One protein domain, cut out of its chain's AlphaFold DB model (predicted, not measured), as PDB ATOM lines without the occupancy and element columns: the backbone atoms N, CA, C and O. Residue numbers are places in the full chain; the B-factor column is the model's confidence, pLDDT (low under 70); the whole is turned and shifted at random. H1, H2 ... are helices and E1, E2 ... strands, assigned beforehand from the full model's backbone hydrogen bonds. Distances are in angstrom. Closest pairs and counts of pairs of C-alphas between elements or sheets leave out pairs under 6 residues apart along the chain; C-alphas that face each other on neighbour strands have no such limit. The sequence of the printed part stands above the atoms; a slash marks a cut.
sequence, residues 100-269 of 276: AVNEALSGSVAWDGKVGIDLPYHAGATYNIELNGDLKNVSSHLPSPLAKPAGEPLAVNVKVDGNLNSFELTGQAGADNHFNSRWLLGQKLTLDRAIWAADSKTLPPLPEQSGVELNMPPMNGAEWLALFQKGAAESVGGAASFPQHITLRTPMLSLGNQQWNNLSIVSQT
ATOM      1  N   ALA A 100     178.986 192.903 186.532       87.06
ATOM      2  CA  ALA A 100     179.514 192.291 185.309       87.06
ATOM      3  C   ALA A 100     181.044 192.083 185.336       87.06
ATOM      4  O   ALA A 100     181.562 191.156 184.714       87.06
ATOM      5  N   VAL A 101     181.780 192.935 186.061       89.56
ATOM      6  CA  VAL A 101     183.226 192.767 186.259       89.56
ATOM      7  C   VAL A 101     183.498 191.738 187.355       89.56
ATOM      8  O   VAL A 101     184.369 190.891 187.179       89.56
ATOM      9  N   ASN A 102     182.748 191.764 188.462       91.44
ATOM     10  CA  ASN A 102     182.878 190.767 189.529       91.44
ATOM     11  C   ASN A 102     182.648 189.343 189.009       91.44
ATOM     12  O   ASN A 102     183.436 188.458 189.326       91.44
ATOM     13  N   GLU A 103     181.624 189.126 188.182       91.88
ATOM     14  CA  GLU A 103     181.310 187.816 187.597       91.88
ATOM     15  C   GLU A 103     182.411 187.289 186.668       91.88
ATOM     16  O   GLU A 103     182.615 186.079 186.557       91.88
ATOM     17  N   ALA A 104     183.145 188.187 186.009       93.38
ATOM     18  CA  ALA A 104     184.242 187.819 185.122       93.38
ATOM     19  C   ALA A 104     185.542 187.492 185.878       93.38
ATOM     20  O   ALA A 104     186.444 186.875 185.304       93.38
ATOM     21  N   LEU A 105     185.656 187.887 187.149       95.62
ATOM     22  CA  LEU A 105     186.857 187.718 187.960       95.62
ATOM     23  C   LEU A 105     186.723 186.553 188.943       95.62
ATOM     24  O   LEU A 105     185.665 186.271 189.501       95.62
ATOM     25  N   SER A 106     187.825 185.857 189.195       97.06
ATOM     26  CA  SER A 106     187.861 184.758 190.164       97.06
ATOM     27  C   SER A 106     189.234 184.609 190.806       97.06
ATOM     28  O   SER A 106     190.241 185.065 190.270       97.06
ATOM     29  N   GLY A 107     189.267 183.951 191.966       97.19
ATOM     30  CA  GLY A 107     190.492 183.710 192.724       97.19
ATOM     31  C   GLY A 107     190.817 184.809 193.733       97.19
ATOM     32  O   GLY A 107     189.947 185.582 194.141       97.19
ATOM     33  N   SER A 108     192.069 184.835 194.188       97.44
ATOM     34  CA  SER A 108     192.524 185.763 195.221       97.44
ATOM     35  C   SER A 108     193.922 186.296 194.933       97.44
ATOM     36  O   SER A 108     194.711 185.666 194.232       97.44
ATOM     37  N   VAL A 109     194.234 187.460 195.490       97.44
ATOM     38  CA  VAL A 109     195.533 188.119 195.375       97.44
ATOM     39  C   VAL A 109     196.086 188.384 196.766       97.44
ATOM     40  O   VAL A 109     195.453 189.067 197.573       97.44
ATOM     41  N   ALA A 110     197.276 187.849 197.028       97.62
ATOM     42  CA  ALA A 110     198.083 188.283 198.155       97.62
ATOM     43  C   ALA A 110     198.752 189.610 197.788       97.62
ATOM     44  O   ALA A 110     199.341 189.727 196.711       97.62
ATOM     45  N   TRP A 111     198.636 190.593 198.672       98.06
ATOM     46  CA  TRP A 111     199.198 191.919 198.469       98.06
ATOM     47  C   TRP A 111     199.727 192.495 199.783       98.06
ATOM     48  O   TRP A 111     199.250 192.153 200.871       98.06
ATOM     49  N   ASP A 112     200.706 193.382 199.658       98.38
ATOM     50  CA  ASP A 112     201.238 194.206 200.734       98.38
ATOM     51  C   ASP A 112     201.153 195.685 200.368       98.38
ATOM     52  O   ASP A 112     201.098 196.063 199.197       98.38
ATOM     53  N   GLY A 113     201.082 196.521 201.396       98.38
ATOM     54  CA  GLY A 113     201.005 197.957 201.259       98.38
ATOM     55  C   GLY A 113     201.811 198.665 202.329       98.38
ATOM     56  O   GLY A 113     201.843 198.240 203.483       98.38
ATOM     57  N   LYS A 114     202.435 199.773 201.951       98.62
ATOM     58  CA  LYS A 114     203.138 200.679 202.855       98.62
ATOM     59  C   LYS A 114     202.585 202.071 202.671       98.62
ATOM     60  O   LYS A 114     202.488 202.544 201.545       98.62
ATOM     61  N   VAL A 115     202.241 202.719 203.771       98.06
ATOM     62  CA  VAL A 115     201.770 204.101 203.800       98.06
ATOM     63  C   VAL A 115     202.717 204.895 204.682       98.06
ATOM     64  O   VAL A 115     202.920 204.537 205.841       98.06
ATOM     65  N   GLY A 116     203.277 205.973 204.148       98.19
ATOM     66  CA  GLY A 116     203.955 206.999 204.925       98.19
ATOM     67  C   GLY A 116     203.128 208.277 204.912       98.19
ATOM     68  O   GLY A 116     202.596 208.677 203.878       98.19
ATOM     69  N   ILE A 117     202.979 208.905 206.072       97.06
ATOM     70  CA  ILE A 117     202.324 210.203 206.218       97.06
ATOM     71  C   ILE A 117     203.278 211.111 206.972       97.06
ATOM     72  O   ILE A 117     203.698 210.789 208.085       97.06
ATOM     73  N   ASP A 118     203.563 212.266 206.388       97.69
ATOM     74  CA  ASP A 118     204.293 213.338 207.042       97.69
ATOM     75  C   ASP A 118     203.320 214.463 207.398       97.69
ATOM     76  O   ASP A 118     202.557 214.959 206.562       97.69
ATOM     77  N   LEU A 119     203.368 214.886 208.660       96.31
ATOM     78  CA  LEU A 119     202.603 216.000 209.211       96.31
ATOM     79  C   LEU A 119     203.580 217.085 209.695       96.31
ATOM     80  O   LEU A 119     203.925 217.123 210.881       96.31
ATOM     81  N   PRO A 120     204.084 217.956 208.800       96.62
ATOM     82  CA  PRO A 120     204.963 219.050 209.195       96.62
ATOM     83  C   PRO A 120     204.245 220.053 210.103       96.62
ATOM     84  O   PRO A 120     203.100 220.414 209.847       96.62
ATOM     85  N   TYR A 121     204.931 220.594 211.113       94.19
ATOM     86  CA  TYR A 121     204.306 221.528 212.071       94.19
ATOM     87  C   TYR A 121     203.877 222.870 211.461       94.19
ATOM     88  O   TYR A 121     203.064 223.594 212.036       94.19
ATOM     89  N   HIS A 122     204.438 223.217 210.300       94.81
ATOM     90  CA  HIS A 122     204.234 224.505 209.633       94.81
ATOM     91  C   HIS A 122     203.898 224.364 208.138       94.81
ATOM     92  O   HIS A 122     204.062 225.321 207.383       94.81
ATOM     93  N   ALA A 123     203.455 223.183 207.690       93.19
ATOM     94  CA  ALA A 123     203.041 222.947 206.305       93.19
ATOM     95  C   ALA A 123     201.870 221.952 206.227       93.19
ATOM     96  O   ALA A 123     201.443 221.391 207.232       93.19
ATOM     97  N   GLY A 124     201.323 221.762 205.023       92.75
ATOM     98  CA  GLY A 124     200.263 220.783 204.787       92.75
ATOM     99  C   GLY A 124     200.767 219.341 204.879       92.75
ATOM    100  O   GLY A 124     201.933 219.069 204.600       92.75
ATOM    101  N   ALA A 125     199.868 218.425 205.237       94.31
ATOM    102  CA  ALA A 125     200.159 216.997 205.271       94.31
ATOM    103  C   ALA A 125     200.450 216.442 203.870       94.31
ATOM    104  O   ALA A 125     199.768 216.795 202.899       94.31
ATOM    105  N   THR A 126     201.402 215.518 203.800       96.88
ATOM    106  CA  THR A 126     201.719 214.737 202.600       96.88
ATOM    107  C   THR A 126     201.709 213.257 202.928       96.88
ATOM    108  O   THR A 126     201.925 212.865 204.075       96.88
ATOM    109  N   TYR A 127     201.456 212.427 201.926       96.38
ATOM    110  CA  TYR A 127     201.519 210.984 202.084       96.38
ATOM    111  C   TYR A 127     202.030 210.309 200.822       96.38
ATOM    112  O   TYR A 127     201.798 210.786 199.709       96.38
ATOM    113  N   ASN A 128     202.679 209.171 201.027       98.19
ATOM    114  CA  ASN A 128     203.067 208.239 199.989       98.19
ATOM    115  C   ASN A 128     202.488 206.855 200.291       98.19
ATOM    116  O   ASN A 128     202.400 206.433 201.445       98.19
ATOM    117  N   ILE A 129     202.078 206.144 199.249       97.81
ATOM    118  CA  ILE A 129     201.579 204.774 199.352       97.81
ATOM    119  C   ILE A 129     202.281 203.935 198.304       97.81
ATOM    120  O   ILE A 129     202.392 204.347 197.154       97.81
ATOM    121  N   GLU A 130     202.709 202.743 198.684       98.50
ATOM    122  CA  GLU A 130     203.162 201.712 197.763       98.50
ATOM    123  C   GLU A 130     202.340 200.453 198.009       98.50
ATOM    124  O   GLU A 130     202.223 200.021 199.153       98.50
ATOM    125  N   LEU A 131     201.756 199.885 196.957       98.12
ATOM    126  CA  LEU A 131     201.042 198.612 196.993       98.12
ATOM    127  C   LEU A 131     201.706 197.641 196.024       98.12
ATOM    128  O   LEU A 131     201.992 198.003 194.882       98.12
ATOM    129  N   ASN A 132     201.889 196.401 196.460       98.31
ATOM    130  CA  ASN A 132     202.460 195.324 195.664       98.31
ATOM    131  C   ASN A 132     201.552 194.102 195.717       98.31
ATOM    132  O   ASN A 132     201.023 193.760 196.771       98.31
ATOM    133  N   GLY A 133     201.412 193.405 194.595       97.62
ATOM    134  CA  GLY A 133     200.719 192.124 194.544       97.62
ATOM    135  C   GLY A 133     201.090 191.317 193.310       97.62
ATOM    136  O   GLY A 133     201.668 191.836 192.357       97.62
ATOM    137  N   ASP A 134     200.735 190.036 193.317       96.25
ATOM    138  CA  ASP A 134     200.844 189.162 192.147       96.25
ATOM    139  C   ASP A 134     199.487 188.507 191.868       96.25
ATOM    140  O   ASP A 134     198.953 187.742 192.676       96.25
ATOM    141  N   LEU A 135     198.935 188.805 190.692       96.44
ATOM    142  CA  LEU A 135     197.653 188.290 190.218       96.44
ATOM    143  C   LEU A 135     197.748 186.859 189.664       96.44
ATOM    144  O   LEU A 135     196.827 186.405 188.984       96.44
ATOM    145  N   LYS A 136     198.817 186.112 189.968       96.69
ATOM    146  CA  LYS A 136     198.981 184.699 189.602       96.69
ATOM    147  C   LYS A 136     197.735 183.856 189.861       96.69
ATOM    148  O   LYS A 136     197.311 183.091 189.002       96.69
ATOM    149  N   ASN A 137     197.142 184.008 191.041       97.12
ATOM    150  CA  ASN A 137     195.983 183.222 191.468       97.12
ATOM    151  C   ASN A 137     194.641 183.867 191.091       97.12
ATOM    152  O   ASN A 137     193.597 183.356 191.489       97.12
ATOM    153  N   VAL A 138     194.664 184.967 190.335       97.31
ATOM    154  CA  VAL A 138     193.474 185.629 189.802       97.31
ATOM    155  C   VAL A 138     193.301 185.242 188.336       97.31
ATOM    156  O   VAL A 138     194.255 185.291 187.555       97.31
ATOM    157  N   SER A 139     192.077 184.880 187.963       97.44
ATOM    158  CA  SER A 139     191.653 184.752 186.570       97.44
ATOM    159  C   SER A 139     190.665 185.848 186.197       97.44
ATOM    160  O   SER A 139     189.900 186.339 187.031       97.44
ATOM    161  N   SER A 140     190.696 186.212 184.920       96.25
ATOM    162  CA  SER A 140     189.808 187.174 184.290       96.25
ATOM    163  C   SER A 140     189.251 186.580 183.004       96.25
ATOM    164  O   SER A 140     189.997 186.221 182.093       96.25
ATOM    165  N   HIS A 141     187.928 186.505 182.936       95.00
ATOM    166  CA  HIS A 141     187.162 186.151 181.744       95.00
ATOM    167  C   HIS A 141     186.613 187.402 181.044       95.00
ATOM    168  O   HIS A 141     185.656 187.318 180.274       95.00
ATOM    169  N   LEU A 142     187.186 188.575 181.338       93.06
ATOM    170  CA  LEU A 142     186.893 189.799 180.604       93.06
ATOM    171  C   LEU A 142     187.363 189.664 179.148       93.06
ATOM    172  O   LEU A 142     188.289 188.896 178.874       93.06
ATOM    173  N   PRO A 143     186.769 190.423 178.213       92.19
ATOM    174  CA  PRO A 143     187.243 190.476 176.837       92.19
ATOM    175  C   PRO A 143     188.718 190.874 176.736       92.19
ATOM    176  O   PRO A 143     189.254 191.604 177.576       92.19
ATOM    177  N   SER A 144     189.374 190.434 175.663       89.19
ATOM    178  CA  SER A 144     190.742 190.864 175.345       89.19
ATOM    179  C   SER A 144     190.828 192.402 175.266       89.19
ATOM    180  O   SER A 144     189.947 193.018 174.653       89.19
ATOM    181  N   PRO A 145     191.850 193.053 175.856       88.81
ATOM    182  CA  PRO A 145     193.093 192.468 176.383       88.81
ATOM    183  C   PRO A 145     193.082 192.105 177.873       88.81
ATOM    184  O   PRO A 145     194.122 191.756 178.417       88.81
ATOM    185  N   LEU A 146     191.938 192.192 178.555       91.19
ATOM    186  CA  LEU A 146     191.859 191.908 179.991       91.19
ATOM    187  C   LEU A 146     191.630 190.435 180.329       91.19
ATOM    188  O   LEU A 146     191.587 190.085 181.510       91.19
ATOM    189  N   ALA A 147     191.477 189.574 179.326       93.06
ATOM    190  CA  ALA A 147     191.425 188.134 179.526       93.06
ATOM    191  C   ALA A 147     192.739 187.646 180.150       93.06
ATOM    192  O   ALA A 147     193.824 187.973 179.673       93.06
ATOM    193  N   LYS A 148     192.647 186.842 181.208       94.94
ATOM    194  CA  LYS A 148     193.813 186.290 181.899       94.94
ATOM    195  C   LYS A 148     193.477 184.926 182.509       94.94
ATOM    196  O   LYS A 148     192.593 184.855 183.366       94.94
ATOM    197  N   PRO A 149     194.184 183.841 182.161       94.81
ATOM    198  CA  PRO A 149     194.004 182.567 182.844       94.81
ATOM    199  C   PRO A 149     194.589 182.599 184.269       94.81
ATOM    200  O   PRO A 149     195.464 183.402 184.614       94.81
ATOM    201  N   ALA A 150     194.107 181.694 185.121       93.88
ATOM    202  CA  ALA A 150     194.726 181.456 186.422       93.88
ATOM    203  C   ALA A 150     196.087 180.761 186.252       93.88
ATOM    204  O   ALA A 150     196.298 179.994 185.316       93.88
ATOM    205  N   GLY A 151     197.000 180.990 187.193       94.75
ATOM    206  CA  GLY A 151     198.321 180.361 187.243       94.75
ATOM    207  C   GLY A 151     199.430 181.159 186.557       94.75
ATOM    208  O   GLY A 151     200.597 180.965 186.903       94.75
ATOM    209  N   GLU A 152     199.085 182.088 185.666       94.12
ATOM    210  CA  GLU A 152     200.037 183.003 185.028       94.12
ATOM    211  C   GLU A 152     200.339 184.197 185.942       94.12
ATOM    212  O   GLU A 152     199.408 184.944 186.271       94.12
ATOM    213  N   PRO A 153     201.599 184.389 186.382       94.75
ATOM    214  CA  PRO A 153     201.979 185.529 187.206       94.75
ATOM    215  C   PRO A 153     201.737 186.849 186.484       94.75
ATOM    216  O   PRO A 153     202.038 186.989 185.300       94.75
ATOM    217  N   LEU A 154     201.239 187.829 187.225       96.38
ATOM    218  CA  LEU A 154     201.088 189.193 186.742       96.38
ATOM    219  C   LEU A 154     201.309 190.112 187.939       96.38
ATOM    220  O   LEU A 154     200.394 190.379 188.719       96.38
ATOM    221  N   ALA A 155     202.563 190.533 188.097       96.88
ATOM    222  CA  ALA A 155     202.958 191.452 189.150       96.88
ATOM    223  C   ALA A 155     202.282 192.808 188.940       96.88
ATOM    224  O   ALA A 155     202.269 193.328 187.824       96.88
ATOM    225  N   VAL A 156     201.751 193.377 190.015       97.38
ATOM    226  CA  VAL A 156     201.130 194.698 190.038       97.38
ATOM    227  C   VAL A 156     201.819 195.532 191.104       97.38
ATOM    228  O   VAL A 156     201.929 195.108 192.256       97.38
ATOM    229  N   ASN A 157     202.266 196.723 190.720       97.44
ATOM    230  CA  ASN A 157     202.772 197.737 191.640       97.44
ATOM    231  C   ASN A 157     201.978 199.022 191.431       97.44
ATOM    232  O   ASN A 157     201.727 199.424 190.293       97.44
ATOM    233  N   VAL A 158     201.588 199.651 192.533       98.12
ATOM    234  CA  VAL A 158     200.915 200.948 192.548       98.12
ATOM    235  C   VAL A 158     201.670 201.857 193.495       98.12
ATOM    236  O   VAL A 158     201.985 201.461 194.617       98.12
ATOM    237  N   LYS A 159     201.907 203.092 193.068       98.38
ATOM    238  CA  LYS A 159     202.442 204.164 193.900       98.38
ATOM    239  C   LYS A 159     201.486 205.334 193.907       98.38
ATOM    240  O   LYS A 159     200.940 205.693 192.867       98.38
ATOM    241  N   VAL A 160     201.290 205.916 195.078       98.00
ATOM    242  CA  VAL A 160     200.480 207.114 195.261       98.00
ATOM    243  C   VAL A 160     201.317 208.154 195.971       98.00
ATOM    244  O   VAL A 160     201.868 207.861 197.025       98.00
ATOM    245  N   ASP A 161     201.340 209.363 195.434       98.12
ATOM    246  CA  ASP A 161     201.950 210.528 196.063       98.12
ATOM    247  C   ASP A 161     200.894 211.624 196.163       98.12
ATOM    248  O   ASP A 161     200.259 212.000 195.171       98.12
ATOM    249  N   GLY A 162     200.649 212.117 197.376       96.75
ATOM    250  CA  GLY A 162     199.502 212.977 197.622       96.75
ATOM    251  C   GLY A 162     199.650 213.960 198.769       96.75
ATOM    252  O   GLY A 162     200.584 213.939 199.570       96.75
ATOM    253  N   ASN A 163     198.675 214.859 198.823       95.38
ATOM    254  CA  ASN A 163     198.488 215.842 199.879       95.38
ATOM    255  C   ASN A 163     196.990 215.982 200.198       95.38
ATOM    256  O   ASN A 163     196.165 215.184 199.754       95.38
ATOM    257  N   LEU A 164     196.624 217.007 200.968       91.31
ATOM    258  CA  LEU A 164     195.240 217.243 201.394       91.31
ATOM    259  C   LEU A 164     194.251 217.580 200.259       91.31
ATOM    260  O   LEU A 164     193.047 217.494 200.481       91.31
ATOM    261  N   ASN A 165     194.729 217.957 199.070       93.94
ATOM    262  CA  ASN A 165     193.902 218.432 197.955       93.94
ATOM    263  C   ASN A 165     193.837 217.448 196.784       93.94
ATOM    264  O   ASN A 165     192.846 217.411 196.059       93.94
ATOM    265  N   SER A 166     194.902 216.685 196.546       96.06
ATOM    266  CA  SER A 166     194.983 215.769 195.409       96.06
ATOM    267  C   SER A 166     196.050 214.707 195.624       96.06
ATOM    268  O   SER A 166     196.963 214.894 196.430       96.06
ATOM    269  N   PHE A 167     195.982 213.649 194.828       97.25
ATOM    270  CA  PHE A 167     197.068 212.691 194.680       97.25
ATOM    271  C   PHE A 167     197.257 212.283 193.225       97.25
ATOM    272  O   PHE A 167     196.322 212.334 192.421       97.25
ATOM    273  N   GLU A 168     198.475 211.869 192.912       98.06
ATOM    274  CA  GLU A 168     198.798 211.154 191.688       98.06
ATOM    275  C   GLU A 168     198.995 209.681 192.023       98.06
ATOM    276  O   GLU A 168     199.601 209.338 193.035       98.06
ATOM    277  N   LEU A 169     198.433 208.814 191.189       98.00
ATOM    278  CA  LEU A 169     198.564 207.373 191.270       98.00
ATOM    279  C   LEU A 169     199.238 206.900 189.995       98.00
ATOM    280  O   LEU A 169     198.717 207.103 188.898       98.00
ATOM    281  N   THR A 170     200.364 206.225 190.155       98.31
ATOM    282  CA  THR A 170     201.107 205.585 189.075       98.31
ATOM    283  C   THR A 170     201.178 204.092 189.326       98.31
ATOM    284  O   THR A 170     201.064 203.631 190.462       98.31
ATOM    285  N   GLY A 171     201.376 203.311 188.278       97.06
ATOM    286  CA  GLY A 171     201.712 201.917 188.471       97.06
ATOM    287  C   GLY A 171     201.803 201.124 187.192       97.06
ATOM    288  O   GLY A 171     201.742 201.656 186.080       97.06
ATOM    289  N   GLN A 172     202.004 199.832 187.397       96.50
ATOM    290  CA  GLN A 172     202.279 198.869 186.351       96.50
ATOM    291  C   GLN A 172     201.618 197.528 186.654       96.50
ATOM    292  O   GLN A 172     201.512 197.126 187.814       96.50
ATOM    293  N   ALA A 173     201.215 196.829 185.598       95.19
ATOM    294  CA  ALA A 173     200.820 195.431 185.629       95.19
ATOM    295  C   ALA A 173     201.641 194.665 184.584       95.19
ATOM    296  O   ALA A 173     201.650 195.006 183.404       95.19
ATOM    297  N   GLY A 174     202.371 193.636 185.006       92.81
ATOM    298  CA  GLY A 174     203.302 192.946 184.116       92.81
ATOM    299  C   GLY A 174     204.411 193.872 183.605       92.81
ATOM    300  O   GLY A 174     204.847 194.781 184.312       92.81
ATOM    301  N   ALA A 175     204.902 193.602 182.396       89.50
ATOM    302  CA  ALA A 175     206.040 194.318 181.814       89.50
ATOM    303  C   ALA A 175     205.637 195.518 180.939       89.50
ATOM    304  O   ALA A 175     206.489 196.334 180.587       89.50
ATOM    305  N   ASP A 176     204.369 195.596 180.551       92.00
ATOM    306  CA  ASP A 176     203.917 196.386 179.409       92.00
ATOM    307  C   ASP A 176     202.612 197.157 179.652       92.00
ATOM    308  O   ASP A 176     202.220 197.976 178.824       92.00
ATOM    309  N   ASN A 177     201.949 196.978 180.795       95.12
ATOM    310  CA  ASN A 177     200.781 197.776 181.147       95.12
ATOM    311  C   ASN A 177     201.161 198.815 182.191       95.12
ATOM    312  O   ASN A 177     201.584 198.466 183.290       95.12
ATOM    313  N   HIS A 178     200.972 200.089 181.858       97.50
ATOM    314  CA  HIS A 178     201.250 201.212 182.746       97.50
ATOM    315  C   HIS A 178     200.022 202.100 182.887       97.50
ATOM    316  O   HIS A 178     199.320 202.381 181.912       97.50
ATOM    317  N   PHE A 179     199.789 202.585 184.100       96.50
ATOM    318  CA  PHE A 179     198.686 203.483 184.410       96.50
ATOM    319  C   PHE A 179     199.180 204.693 185.193       96.50
ATOM    320  O   PHE A 179     200.069 204.599 186.038       96.50
ATOM    321  N   ASN A 180     198.591 205.841 184.888       98.19
ATOM    322  CA  ASN A 180     198.852 207.104 185.557       98.19
ATOM    323  C   ASN A 180     197.525 207.841 185.720       98.19
ATOM    324  O   ASN A 180     196.745 207.930 184.775       98.19
ATOM    325  N   SER A 181     197.240 208.351 186.909       98.12
ATOM    326  CA  SER A 181     196.017 209.097 187.168       98.12
ATOM    327  C   SER A 181     196.223 210.178 188.213       98.12
ATOM    328  O   SER A 181     197.049 210.049 189.109       98.12
ATOM    329  N   ARG A 182     195.429 211.238 188.118       98.12
ATOM    330  CA  ARG A 182     195.342 212.304 189.103       98.12
ATOM    331  C   ARG A 182     193.931 212.382 189.643       98.12
ATOM    332  O   ARG A 182     192.963 212.422 188.883       98.12
ATOM    333  N   TRP A 183     193.844 212.476 190.958       96.12
ATOM    334  CA  TRP A 183     192.597 212.524 191.695       96.12
ATOM    335  C   TRP A 183     192.544 213.766 192.569       96.12
ATOM    336  O   TRP A 183     193.541 214.158 193.175       96.12
ATOM    337  N   LEU A 184     191.369 214.378 192.648       94.94
ATOM    338  CA  LEU A 184     191.084 215.527 193.493       94.94
ATOM    339  C   LEU A 184     190.297 215.073 194.719       94.94
ATOM    340  O   LEU A 184     189.311 214.335 194.616       94.94
ATOM    341  N   LEU A 185     190.737 215.546 195.879       91.25
ATOM    342  CA  LEU A 185     190.077 215.350 197.157       91.25
ATOM    343  C   LEU A 185     189.148 216.541 197.407       91.25
ATOM    344  O   LEU A 185     189.573 217.693 197.420       91.25
ATOM    345  N   GLY A 186     187.859 216.265 197.590       84.38
ATOM    346  CA  GLY A 186     186.834 217.287 197.782       84.38
ATOM    347  C   GLY A 186     185.599 216.714 198.468       84.38
ATOM    348  O   GLY A 186     185.707 215.799 199.280       84.38
ATOM    349  N   GLN A 187     184.411 217.231 198.136       80.50
ATOM    350  CA  GLN A 187     183.150 216.647 198.624       80.50
ATOM    351  C   GLN A 187     182.968 215.197 198.162       80.50
ATOM    352  O   GLN A 187     182.385 214.389 198.878       80.50
ATOM    353  N   LYS A 188     183.470 214.889 196.965       83.19
ATOM    354  CA  LYS A 188     183.561 213.545 196.406       83.19
ATOM    355  C   LYS A 188     184.949 213.351 195.821       83.19
ATOM    356  O   LYS A 188     185.518 214.294 195.263       83.19
ATOM    357  N   LEU A 189     185.466 212.134 195.927       88.81
ATOM    358  CA  LEU A 189     186.698 211.747 195.254       88.81
ATOM    359  C   LEU A 189     186.493 211.908 193.743       88.81
ATOM    360  O   LEU A 189     185.563 211.336 193.188       88.81
ATOM    361  N   THR A 190     187.305 212.723 193.077       91.31
ATOM    362  CA  THR A 190     187.108 213.028 191.652       91.31
ATOM    363  C   THR A 190     188.321 212.595 190.858       91.31
ATOM    364  O   THR A 190     189.423 213.060 191.135       91.31
ATOM    365  N   LEU A 191     188.131 211.736 189.860       94.06
ATOM    366  CA  LEU A 191     189.168 211.460 188.878       94.06
ATOM    367  C   LEU A 191     189.275 212.675 187.942       94.06
ATOM    368  O   LEU A 191     188.322 212.985 187.236       94.06
ATOM    369  N   ASP A 192     190.407 213.378 187.967       95.69
ATOM    370  CA  ASP A 192     190.678 214.540 187.103       95.69
ATOM    371  C   ASP A 192     191.171 214.061 185.739       95.69
ATOM    372  O   ASP A 192     190.600 214.383 184.697       95.69
ATOM    373  N   ARG A 193     192.226 213.245 185.757       97.75
ATOM    374  CA  ARG A 193     192.922 212.764 184.564       97.75
ATOM    375  C   ARG A 193     193.374 211.335 184.762       97.75
ATOM    376  O   ARG A 193     193.896 211.018 185.824       97.75
ATOM    377  N   ALA A 194     193.233 210.494 183.750       97.88
ATOM    378  CA  ALA A 194     193.826 209.166 183.747       97.88
ATOM    379  C   ALA A 194     194.332 208.791 182.364       97.88
ATOM    380  O   ALA A 194     193.758 209.178 181.351       97.88
ATOM    381  N   ILE A 195     195.372 207.974 182.348       97.69
ATOM    382  CA  ILE A 195     195.803 207.230 181.184       97.69
ATOM    383  C   ILE A 195     196.126 205.798 181.594       97.69
ATOM    384  O   ILE A 195     196.798 205.556 182.599       97.69
ATOM    385  N   TRP A 196     195.666 204.846 180.795       97.00
ATOM    386  CA  TRP A 196     196.175 203.484 180.803       97.00
ATOM    387  C   TRP A 196     196.734 203.188 179.419       97.00
ATOM    388  O   TRP A 196     196.021 203.274 178.421       97.00
ATOM    389  N   ALA A 197     198.025 202.874 179.375       96.31
ATOM    390  CA  ALA A 197     198.711 202.431 178.177       96.31
ATOM    391  C   ALA A 197     199.143 200.973 178.335       96.31
ATOM    392  O   ALA A 197     200.023 200.656 179.138       96.31
ATOM    393  N   ALA A 198     198.500 200.105 177.565       92.56
ATOM    394  CA  ALA A 198     198.971 198.757 177.305       92.56
ATOM    395  C   ALA A 198     200.077 198.786 176.234       92.56
ATOM    396  O   ALA A 198     200.200 199.759 175.485       92.56
ATOM    397  N   ASP A 199     200.914 197.749 176.194       87.81
ATOM    398  CA  ASP A 199     202.113 197.657 175.345       87.81
ATOM    399  C   ASP A 199     203.123 198.819 175.521       87.81
ATOM    400  O   ASP A 199     203.950 199.096 174.647       87.81
ATOM    401  N   SER A 200     203.094 199.507 176.666       90.00
ATOM    402  CA  SER A 200     203.998 200.609 176.995       90.00
ATOM    403  C   SER A 200     205.188 200.137 177.822       90.00
ATOM    404  O   SER A 200     205.032 199.450 178.825       90.00
ATOM    405  N   LYS A 201     206.395 200.587 177.465       89.44
ATOM    406  CA  LYS A 201     207.629 200.312 178.230       89.44
ATOM    407  C   LYS A 201     207.907 201.320 179.345       89.44
ATOM    408  O   LYS A 201     208.839 201.129 180.120       89.44
ATOM    409  N   THR A 202     207.168 202.423 179.373       91.56
ATOM    410  CA  THR A 202     207.381 203.531 180.307       91.56
ATOM    411  C   THR A 202     206.053 204.031 180.844       91.56
ATOM    412  O   THR A 202     205.023 203.923 180.176       91.56
ATOM    413  N   LEU A 203     206.088 204.657 182.018       93.44
ATOM    414  CA  LEU A 203     204.932 205.357 182.560       93.44
ATOM    415  C   LEU A 203     204.499 206.479 181.593       93.44
ATOM    416  O   LEU A 203     205.303 207.375 181.317       93.44
ATOM    417  N   PRO A 204     203.267 206.451 181.057       94.38
ATOM    418  CA  PRO A 204     202.779 207.522 180.201       94.38
ATOM    419  C   PRO A 204     202.529 208.809 181.012       94.38
ATOM    420  O   PRO A 204     202.128 208.739 182.184       94.38
ATOM    421  N   PRO A 205     202.740 209.998 180.417       96.19
ATOM    422  CA  PRO A 205     202.347 211.252 181.045       96.19
ATOM    423  C   PRO A 205     200.820 211.345 181.131       96.19
ATOM    424  O   PRO A 205     200.106 210.778 180.304       96.19
ATOM    425  N   LEU A 206     200.317 212.093 182.113       97.06
ATOM    426  CA  LEU A 206     198.891 212.403 182.185       97.06
ATOM    427  C   LEU A 206     198.441 213.195 180.944       97.06
ATOM    428  O   LEU A 206     199.206 214.036 180.461       97.06
ATOM    429  N   PRO A 207     197.192 213.005 180.484       94.81
ATOM    430  CA  PRO A 207     196.594 213.844 179.449       94.81
ATOM    431  C   PRO A 207     196.657 215.340 179.799       94.81
ATOM    432  O   PRO A 207     196.674 215.726 180.970       94.81
ATOM    433  N   GLU A 208     196.665 216.220 178.798       92.62
ATOM    434  CA  GLU A 208     196.691 217.671 179.051       92.62
ATOM    435  C   GLU A 208     195.369 218.185 179.639       92.62
ATOM    436  O   GLU A 208     195.363 219.091 180.472       92.62
ATOM    437  N   GLN A 209     194.249 217.581 179.236       92.06
ATOM    438  CA  GLN A 209     192.897 217.959 179.646       92.06
ATOM    439  C   GLN A 209     192.288 216.921 180.591       92.06
ATOM    440  O   GLN A 209     192.707 215.764 180.606       92.06
ATOM    441  N   SER A 210     191.283 217.334 181.371       94.12
ATOM    442  CA  SER A 210     190.506 216.406 182.201       94.12
ATOM    443  C   SER A 210     189.831 215.348 181.325       94.12
ATOM    444  O   SER A 210     189.160 215.679 180.346       94.12
ATOM    445  N   GLY A 211     190.029 214.078 181.663       93.94
ATOM    446  CA  GLY A 211     189.617 212.968 180.813       93.94
ATOM    447  C   GLY A 211     190.332 211.662 181.127       93.94
ATOM    448  O   GLY A 211     191.300 211.619 181.889       93.94
ATOM    449  N   VAL A 212     189.839 210.587 180.522       95.38
ATOM    450  CA  VAL A 212     190.456 209.261 180.568       95.38
ATOM    451  C   VAL A 212     190.961 208.903 179.177       95.38
ATOM    452  O   VAL A 212     190.186 208.900 178.225       95.38
ATOM    453  N   GLU A 213     192.241 208.569 179.058       96.44
ATOM    454  CA  GLU A 213     192.828 208.004 177.845       96.44
ATOM    455  C   GLU A 213     193.113 206.510 178.021       96.44
ATOM    456  O   GLU A 213     193.744 206.075 178.983       96.44
ATOM    457  N   LEU A 214     192.643 205.709 177.075       95.31
ATOM    458  CA  LEU A 214     192.849 204.271 177.024       95.31
ATOM    459  C   LEU A 214     193.622 203.964 175.745       95.31
ATOM    460  O   LEU A 214     193.054 204.004 174.659       95.31
ATOM    461  N   ASN A 215     194.909 203.658 175.867       96.00
ATOM    462  CA  ASN A 215     195.746 203.218 174.757       96.00
ATOM    463  C   ASN A 215     195.850 201.700 174.831       96.00
ATOM    464  O   ASN A 215     196.588 201.160 175.655       96.00
ATOM    465  N   MET A 216     195.054 201.029 174.007       95.12
ATOM    466  CA  MET A 216     194.838 199.590 174.073       95.12
ATOM    467  C   MET A 216     195.446 198.877 172.861       95.12
ATOM    468  O   MET A 216     195.479 199.459 171.773       95.12
ATOM    469  N   PRO A 217     195.868 197.608 173.005       94.44
ATOM    470  CA  PRO A 217     196.179 196.715 171.886       94.44
ATOM    471  C   PRO A 217     194.939 196.486 171.003       94.44
ATOM    472  O   PRO A 217     193.880 197.071 171.254       94.44
ATOM    473  N   PRO A 218     195.019 195.652 169.950       94.19
ATOM    474  CA  PRO A 218     193.839 195.233 169.202       94.19
ATOM    475  C   PRO A 218     192.706 194.723 170.107       94.19
ATOM    476  O   PRO A 218     192.933 193.902 170.995       94.19
ATOM    477  N   MET A 219     191.481 195.192 169.865       92.75
ATOM    478  CA  MET A 219     190.307 194.890 170.690       92.75
ATOM    479  C   MET A 219     189.171 194.274 169.874       92.75
ATOM    480  O   MET A 219     188.915 194.665 168.734       92.75
ATOM    481  N   ASN A 220     188.416 193.377 170.511       91.06
ATOM    482  CA  ASN A 220     187.133 192.903 169.997       91.06
ATOM    483  C   ASN A 220     185.982 193.734 170.578       91.06
ATOM    484  O   ASN A 220     185.473 193.460 171.665       91.06
ATOM    485  N   GLY A 221     185.553 194.755 169.845       88.25
ATOM    486  CA  GLY A 221     184.472 195.651 170.244       88.25
ATOM    487  C   GLY A 221     183.131 194.952 170.471       88.25
ATOM    488  O   GLY A 221     182.346 195.431 171.284       88.25
ATOM    489  N   ALA A 222     182.865 193.812 169.820       88.06
ATOM    490  CA  ALA A 222     181.620 193.066 170.028       88.06
ATOM    491  C   ALA A 222     181.563 192.418 171.420       88.06
ATOM    492  O   ALA A 222     180.523 192.464 172.078       88.06
ATOM    493  N   GLU A 223     182.680 191.862 171.890       89.75
ATOM    494  CA  GLU A 223     182.781 191.276 173.231       89.75
ATOM    495  C   GLU A 223     182.669 192.347 174.320       89.75
ATOM    496  O   GLU A 223     181.929 192.173 175.290       89.75
ATOM    497  N   TRP A 224     183.344 193.486 174.133       88.38
ATOM    498  CA  TRP A 224     183.238 194.629 175.041       88.38
ATOM    499  C   TRP A 224     181.820 195.196 175.085       88.38
ATOM    500  O   TRP A 224     181.286 195.427 176.168       88.38
ATOM    501  N   LEU A 225     181.169 195.366 173.932       84.94
ATOM    502  CA  LEU A 225     179.781 195.820 173.873       84.94
ATOM    503  C   LEU A 225     178.839 194.848 174.595       84.94
ATOM    504  O   LEU A 225     177.972 195.293 175.343       84.94
ATOM    505  N   ALA A 226     179.024 193.537 174.419       84.81
ATOM    506  CA  ALA A 226     178.234 192.527 175.118       84.81
ATOM    507  C   ALA A 226     178.437 192.581 176.643       84.81
ATOM    508  O   ALA A 226     177.464 192.464 177.387       84.81
ATOM    509  N   LEU A 227     179.672 192.796 177.118       83.62
ATOM    510  CA  LEU A 227     179.959 193.000 178.542       83.62
ATOM    511  C   LEU A 227     179.223 194.235 179.080       83.62
ATOM    512  O   LEU A 227     178.539 194.151 180.098       83.62
ATOM    513  N   PHE A 228     179.316 195.368 178.379       77.69
ATOM    514  CA  PHE A 228     178.652 196.596 178.810       77.69
ATOM    515  C   PHE A 228     177.133 196.476 178.770       77.69
ATOM    516  O   PHE A 228     176.487 196.963 179.681       77.69
ATOM    517  N   GLN A 229     176.545 195.789 177.789       77.62
ATOM    518  CA  GLN A 229     175.096 195.555 177.753       77.62
ATOM    519  C   GLN A 229     174.602 194.695 178.923       77.62
ATOM    520  O   GLN A 229     173.496 194.921 179.406       77.62
ATOM    521  N   LYS A 230     175.421 193.753 179.408       72.38
ATOM    522  CA  LYS A 230     175.116 192.975 180.618       72.38
ATOM    523  C   LYS A 230     175.171 193.822 181.893       72.38
ATOM    524  O   LYS A 230     174.405 193.558 182.807       72.38
ATOM    525  N   GLY A 231     176.043 194.834 181.939       62.91
ATOM    526  CA  GLY A 231     176.237 195.717 183.099       62.91
ATOM    527  C   GLY A 231     175.608 197.116 182.994       62.91
ATOM    528  O   GLY A 231     175.745 197.903 183.924       62.91
ATOM    529  N   ALA A 232     174.934 197.462 181.890       51.38
ATOM    530  CA  ALA A 232     174.500 198.832 181.564       51.38
ATOM    531  C   ALA A 232     173.465 199.430 182.537       51.38
ATOM    532  O   ALA A 232     173.169 200.621 182.455       51.38
ATOM    533  N   ALA A 233     172.916 198.624 183.447       43.19
ATOM    534  CA  ALA A 233     171.991 199.073 184.482       43.19
ATOM    535  C   ALA A 233     172.684 199.467 185.800       43.19
ATOM    536  O   ALA A 233     172.023 200.004 186.687       43.19
ATOM    537  N   GLU A 234     173.989 199.229 185.952       50.44
ATOM    538  CA  GLU A 234     174.667 199.416 187.232       50.44
ATOM    539  C   GLU A 234     175.552 200.659 187.249       50.44
ATOM    540  O   GLU A 234     176.571 200.767 186.566       50.44
ATOM    541  N   SER A 235     175.165 201.620 188.084       48.72
ATOM    542  CA  SER A 235     176.004 202.764 188.413       48.72
ATOM    543  C   SER A 235     177.292 202.292 189.088       48.72
ATOM    544  O   SER A 235     177.234 201.641 190.134       48.72
ATOM    545  N   VAL A 236     178.451 202.700 188.563       53.19
ATOM    546  CA  VAL A 236     179.691 202.746 189.352       53.19
ATOM    547  C   VAL A 236     179.370 203.538 190.623       53.19
ATOM    548  O   VAL A 236     178.842 204.648 190.535       53.19
ATOM    549  N   GLY A 237     179.580 202.929 191.795       51.88
ATOM    550  CA  GLY A 237     179.087 203.441 193.076       51.88
ATOM    551  C   GLY A 237     179.371 204.935 193.277       51.88
ATOM    552  O   GLY A 237     180.456 205.421 192.968       51.88
ATOM    553  N   GLY A 238     178.397 205.671 193.826       57.50
ATOM    554  CA  GLY A 238     178.401 207.142 193.928       57.50
ATOM    555  C   GLY A 238     179.482 207.786 194.814       57.50
ATOM    556  O   GLY A 238     179.376 208.982 195.109       57.50
ATOM    557  N   ALA A 239     180.489 207.013 195.232       62.84
ATOM    558  CA  ALA A 239     181.635 207.429 196.036       62.84
ATOM    559  C   ALA A 239     182.648 208.277 195.245       62.84
ATOM    560  O   ALA A 239     183.366 209.082 195.841       62.84
ATOM    561  N   ALA A 240     182.686 208.140 193.913       71.38
ATOM    562  CA  ALA A 240     183.597 208.892 193.055       71.38
ATOM    563  C   ALA A 240     182.898 209.580 191.871       71.38
ATOM    564  O   ALA A 240     181.875 209.119 191.369       71.38
ATOM    565  N   SER A 241     183.471 210.701 191.430       80.25
ATOM    566  CA  SER A 241     183.112 211.413 190.203       80.25
ATOM    567  C   SER A 241     184.147 211.122 189.120       80.25
ATOM    568  O   SER A 241     185.348 211.182 189.384       80.25
ATOM    569  N   PHE A 242     183.689 210.848 187.899       79.44
ATOM    570  CA  PHE A 242     184.541 210.506 186.757       79.44
ATOM    571  C   PHE A 242     184.449 211.573 185.655       79.44
ATOM    572  O   PHE A 242     183.399 212.214 185.528       79.44
ATOM    573  N   PRO A 243     185.507 211.772 184.844       77.12
ATOM    574  CA  PRO A 243     185.458 212.665 183.694       77.12
ATOM    575  C   PRO A 243     184.413 212.216 182.674       77.12
ATOM    576  O   PRO A 243     184.217 211.025 182.445       77.12
ATOM    577  N   GLN A 244     183.801 213.183 181.991       83.81
ATOM    578  CA  GLN A 244     182.864 212.918 180.891       83.81
ATOM    579  C   GLN A 244     183.560 212.627 179.557       83.81
ATOM    580  O   GLN A 244     182.903 212.186 178.617       83.81
ATOM    581  N   HIS A 245     184.867 212.894 179.485       88.00
ATOM    582  CA  HIS A 245     185.693 212.738 178.295       88.00
ATOM    583  C   HIS A 245     186.487 211.438 178.386       88.00
ATOM    584  O   HIS A 245     187.352 211.297 179.251       88.00
ATOM    585  N   ILE A 246     186.210 210.506 177.478       89.69
ATOM    586  CA  ILE A 246     186.954 209.250 177.356       89.69
ATOM    587  C   ILE A 246     187.488 209.148 175.932       89.69
ATOM    588  O   ILE A 246     186.721 209.225 174.975       89.69
ATOM    589  N   THR A 247     188.796 208.950 175.794       93.81
ATOM    590  CA  THR A 247     189.455 208.689 174.515       93.81
ATOM    591  C   THR A 247     189.984 207.264 174.504       93.81
ATOM    592  O   THR A 247     190.844 206.920 175.308       93.81
ATOM    593  N   LEU A 248     189.505 206.443 173.575       92.88
ATOM    594  CA  LEU A 248     190.046 205.114 173.303       92.88
ATOM    595  C   LEU A 248     190.897 205.165 172.036       92.88
ATOM    596  O   LEU A 248     190.396 205.518 170.968       92.88
ATOM    597  N   ARG A 249     192.166 204.771 172.141       95.44
ATOM    598  CA  ARG A 249     193.086 204.593 171.017       95.44
ATOM    599  C   ARG A 249     193.448 203.122 170.905       95.44
ATOM    600  O   ARG A 249     193.898 202.523 171.876       95.44
ATOM    601  N   THR A 250     193.265 202.547 169.724       95.12
ATOM    602  CA  THR A 250     193.650 201.158 169.453       95.12
ATOM    603  C   THR A 250     194.116 201.005 168.006       95.12
ATOM    604  O   THR A 250     193.525 201.609 167.100       95.12
ATOM    605  N   PRO A 251     195.169 200.208 167.741       94.75
ATOM    606  CA  PRO A 251     195.610 199.945 166.377       94.75
ATOM    607  C   PRO A 251     194.568 199.154 165.578       94.75
ATOM    608  O   PRO A 251     194.581 199.235 164.350       94.75
ATOM    609  N   MET A 252     193.660 198.420 166.234       93.62
ATOM    610  CA  MET A 252     192.604 197.668 165.560       93.62
ATOM    611  C   MET A 252     191.395 197.418 166.469       93.62
ATOM    612  O   MET A 252     191.543 196.939 167.588       93.62
ATOM    613  N   LEU A 253     190.191 197.687 165.963       92.94
ATOM    614  CA  LEU A 253     188.929 197.305 166.599       92.94
ATOM    615  C   LEU A 253     188.128 196.433 165.636       92.94
ATOM    616  O   LEU A 253     187.895 196.837 164.494       92.94
ATOM    617  N   SER A 254     187.661 195.277 166.098       92.31
ATOM    618  CA  SER A 254     186.686 194.461 165.369       92.31
ATOM    619  C   SER A 254     185.277 194.618 165.951       92.31
ATOM    620  O   SER A 254     185.100 194.713 167.162       92.31
ATOM    621  N   LEU A 255     184.249 194.657 165.101       89.94
ATOM    622  CA  LEU A 255     182.837 194.621 165.508       89.94
ATOM    623  C   LEU A 255     182.048 193.832 164.461       89.94
ATOM    624  O   LEU A 255     181.890 194.267 163.318       89.94
ATOM    625  N   GLY A 256     181.564 192.649 164.841       86.62
ATOM    626  CA  GLY A 256     180.963 191.720 163.884       86.62
ATOM    627  C   GLY A 256     181.954 191.365 162.771       86.62
ATOM    628  O   GLY A 256     183.082 190.970 163.048       86.62
ATOM    629  N   ASN A 257     181.549 191.550 161.512       88.25
ATOM    630  CA  ASN A 257     182.391 191.267 160.341       88.25
ATOM    631  C   ASN A 257     183.211 192.483 159.867       88.25
ATOM    632  O   ASN A 257     183.798 192.438 158.786       88.25
ATOM    633  N   GLN A 258     183.214 193.584 160.622       91.44
ATOM    634  CA  GLN A 258     183.956 194.798 160.288       91.44
ATOM    635  C   GLN A 258     185.201 194.934 161.164       91.44
ATOM    636  O   GLN A 258     185.185 194.601 162.349       91.44
ATOM    637  N   GLN A 259     186.275 195.443 160.563       92.62
ATOM    638  CA  GLN A 259     187.524 195.763 161.239       92.62
ATOM    639  C   GLN A 259     187.952 197.173 160.842       92.62
ATOM    640  O   GLN A 259     188.040 197.495 159.656       92.62
ATOM    641  N   TRP A 260     188.263 197.994 161.837       91.50
ATOM    642  CA  TRP A 260     188.829 199.324 161.647       91.50
ATOM    643  C   TRP A 260     190.231 199.360 162.229       91.50
ATOM    644  O   TRP A 260     190.482 198.786 163.286       91.50
ATOM    645  N   ASN A 261     191.135 200.059 161.551       93.81
ATOM    646  CA  ASN A 261     192.532 200.164 161.954       93.81
ATOM    647  C   ASN A 261     192.849 201.604 162.373       93.81
ATOM    648  O   ASN A 261     192.279 202.541 161.816       93.81
ATOM    649  N   ASN A 262     193.781 201.765 163.313       90.62
ATOM    650  CA  ASN A 262     194.256 203.053 163.831       90.62
ATOM    651  C   ASN A 262     193.117 203.967 164.305       90.62
ATOM    652  O   ASN A 262     192.988 205.114 163.870       90.62
ATOM    653  N   LEU A 263     192.268 203.440 165.185       91.25
ATOM    654  CA  LEU A 263     191.116 204.168 165.692       91.25
ATOM    655  C   LEU A 263     191.467 205.051 166.885       91.25
ATOM    656  O   LEU A 263     192.211 204.660 167.782       91.25
ATOM    657  N   SER A 264     190.830 206.220 166.908       92.44
ATOM    658  CA  SER A 264     190.733 207.111 168.059       92.44
ATOM    659  C   SER A 264     189.264 207.473 168.247       92.44
ATOM    660  O   SER A 264     188.714 208.246 167.464       92.44
ATOM    661  N   ILE A 265     188.619 206.897 169.256       86.75
ATOM    662  CA  ILE A 265     187.213 207.144 169.582       86.75
ATOM    663  C   ILE A 265     187.171 208.100 170.766       86.75
ATOM    664  O   ILE A 265     187.756 207.808 171.804       86.75
ATOM    665  N   VAL A 266     186.470 209.220 170.615       87.44
ATOM    666  CA  VAL A 266     186.228 210.176 171.701       87.44
ATOM    667  C   VAL A 266     184.757 210.101 172.075       87.44
ATOM    668  O   VAL A 266     183.886 210.298 171.231       87.44
ATOM    669  N   SER A 267     184.488 209.805 173.341       83.12
ATOM    670  CA  SER A 267     183.160 209.884 173.931       83.12
ATOM    671  C   SER A 267     183.081 211.114 174.826       83.12
ATOM    672  O   SER A 267     183.977 211.357 175.638       83.12
ATOM    673  N   GLN A 268     182.006 211.878 174.655       76.00
ATOM    674  CA  GLN A 268     181.603 212.965 175.536       76.00
ATOM    675  C   GLN A 268     180.172 212.676 175.969       76.00
ATOM    676  O   GLN A 268     179.282 212.527 175.132       76.00
ATOM    677  N   THR A 269     179.953 212.541 177.271       62.03
ATOM    678  CA  THR A 269     178.600 212.396 177.809       62.03
ATOM    679  C   THR A 269     178.055 213.774 178.159       62.03
ATOM    680  O   THR A 269     178.472 214.381 179.142       62.03
TER     681      THR A 269
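What this domain is: This is residues 100 to 269 of the 276 residues of a protein of Escherichia coli (UniProt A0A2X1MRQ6). One long, twisted wall of nine strands runs from the hairpin E2 and E3 at one end to the hairpin E10 and E11 at the other, where both strands bend sharply. Off one side, the small strand pair E1 and E4, then H1, then H2 make a bridge to the part of E10 beyond its bend; H2 only grazes the wall. The printed part has 170 residues with two named helices and eleven named strands, in the order H1 E1 E2 E3 E4 E5 E6 E7 E8 E9 H2 E10 E11; the class is mostly strand. The large sheet, E2 E3 E5 E6 E7 E8 E9 E10 E11, is mixed. The whole is compact, with a radius of gyration of the C-alphas of 17.6 A, and its outline is elongated, 64 by 38 by 34 A.

How they stand to each other: Start at H1, residues 100 to 104, which touches H2, residues 221 to 231; their closest C-alphas, of Ala 100 and Gly 231, are 5.2 A apart. E1, residues 105 to 107, is antiparallel to E4, residues 138 to 140, with N 106 and O 139 at 3.0 A. E1 runs on into E2, residues 109 to 120, at 99 degrees. E2, an edge strand, forms a hairpin with E3, residues 126 to 134; look at N 114 and O 130, 2.8 A. E3 is antiparallel to E5, residues 155 to 163, with N 129 and O 160 at 2.8 A. E5, E6 at residues 166 to 173, E7 at residues 177 to 184 and E8 at residues 189 to 197 make a meander, each strand the antiparallel neighbour of the one before; N 159 and O 170, N 169 and O 181, and N 182 and O 193 are each 2.8 A apart. E8 is parallel to E9, residues 211 to 215, with N 213 and O 194 at 2.8 A. E9, H2 and E10, residues 245 to 255, are a strand-helix-strand unit, two parallel neighbour strands with a helix between, its crossover right-handed; N 214 and O 247 are 2.8 A apart. H2 grazes the sheet with residues 221 to 225; the closest C-alphas of H2 and E10 are those of Ala 222 and Leu 255, 4.9 A. E10 bends by 100 degrees at residue 251 and forms a hairpin with the edge strand E11, residues 258 to 268, with N 248 and O 265 at 2.8 A. Every O i to N i+4 pair is within hydrogen-bond range in H2; in H1 it is 0 of 1, with 1 of 2 O i to N i+3 pairs.

Where its parts are: Find C-alpha 100 at (179.514, 192.291, 185.309), where H1 begins. E2 runs 35.2 A from C-alpha 109 at (195.533, 188.119, 195.375); E3 is 27.6 A and E5 27.0 A long. H2 measures 15.3 A, and E11 ends at (181.603, 212.965, 175.536).

The domain as a whole: The two farthest C-alphas, of Tyr 121 and Asn 257, are 63.8 A apart. The printed part has no cut. The links E4 to E5, E8 to E9 and H2 to E10 are long. Mean pLDDT of the printed part is 90.7; residues 231 to 239 and 269 are under 70.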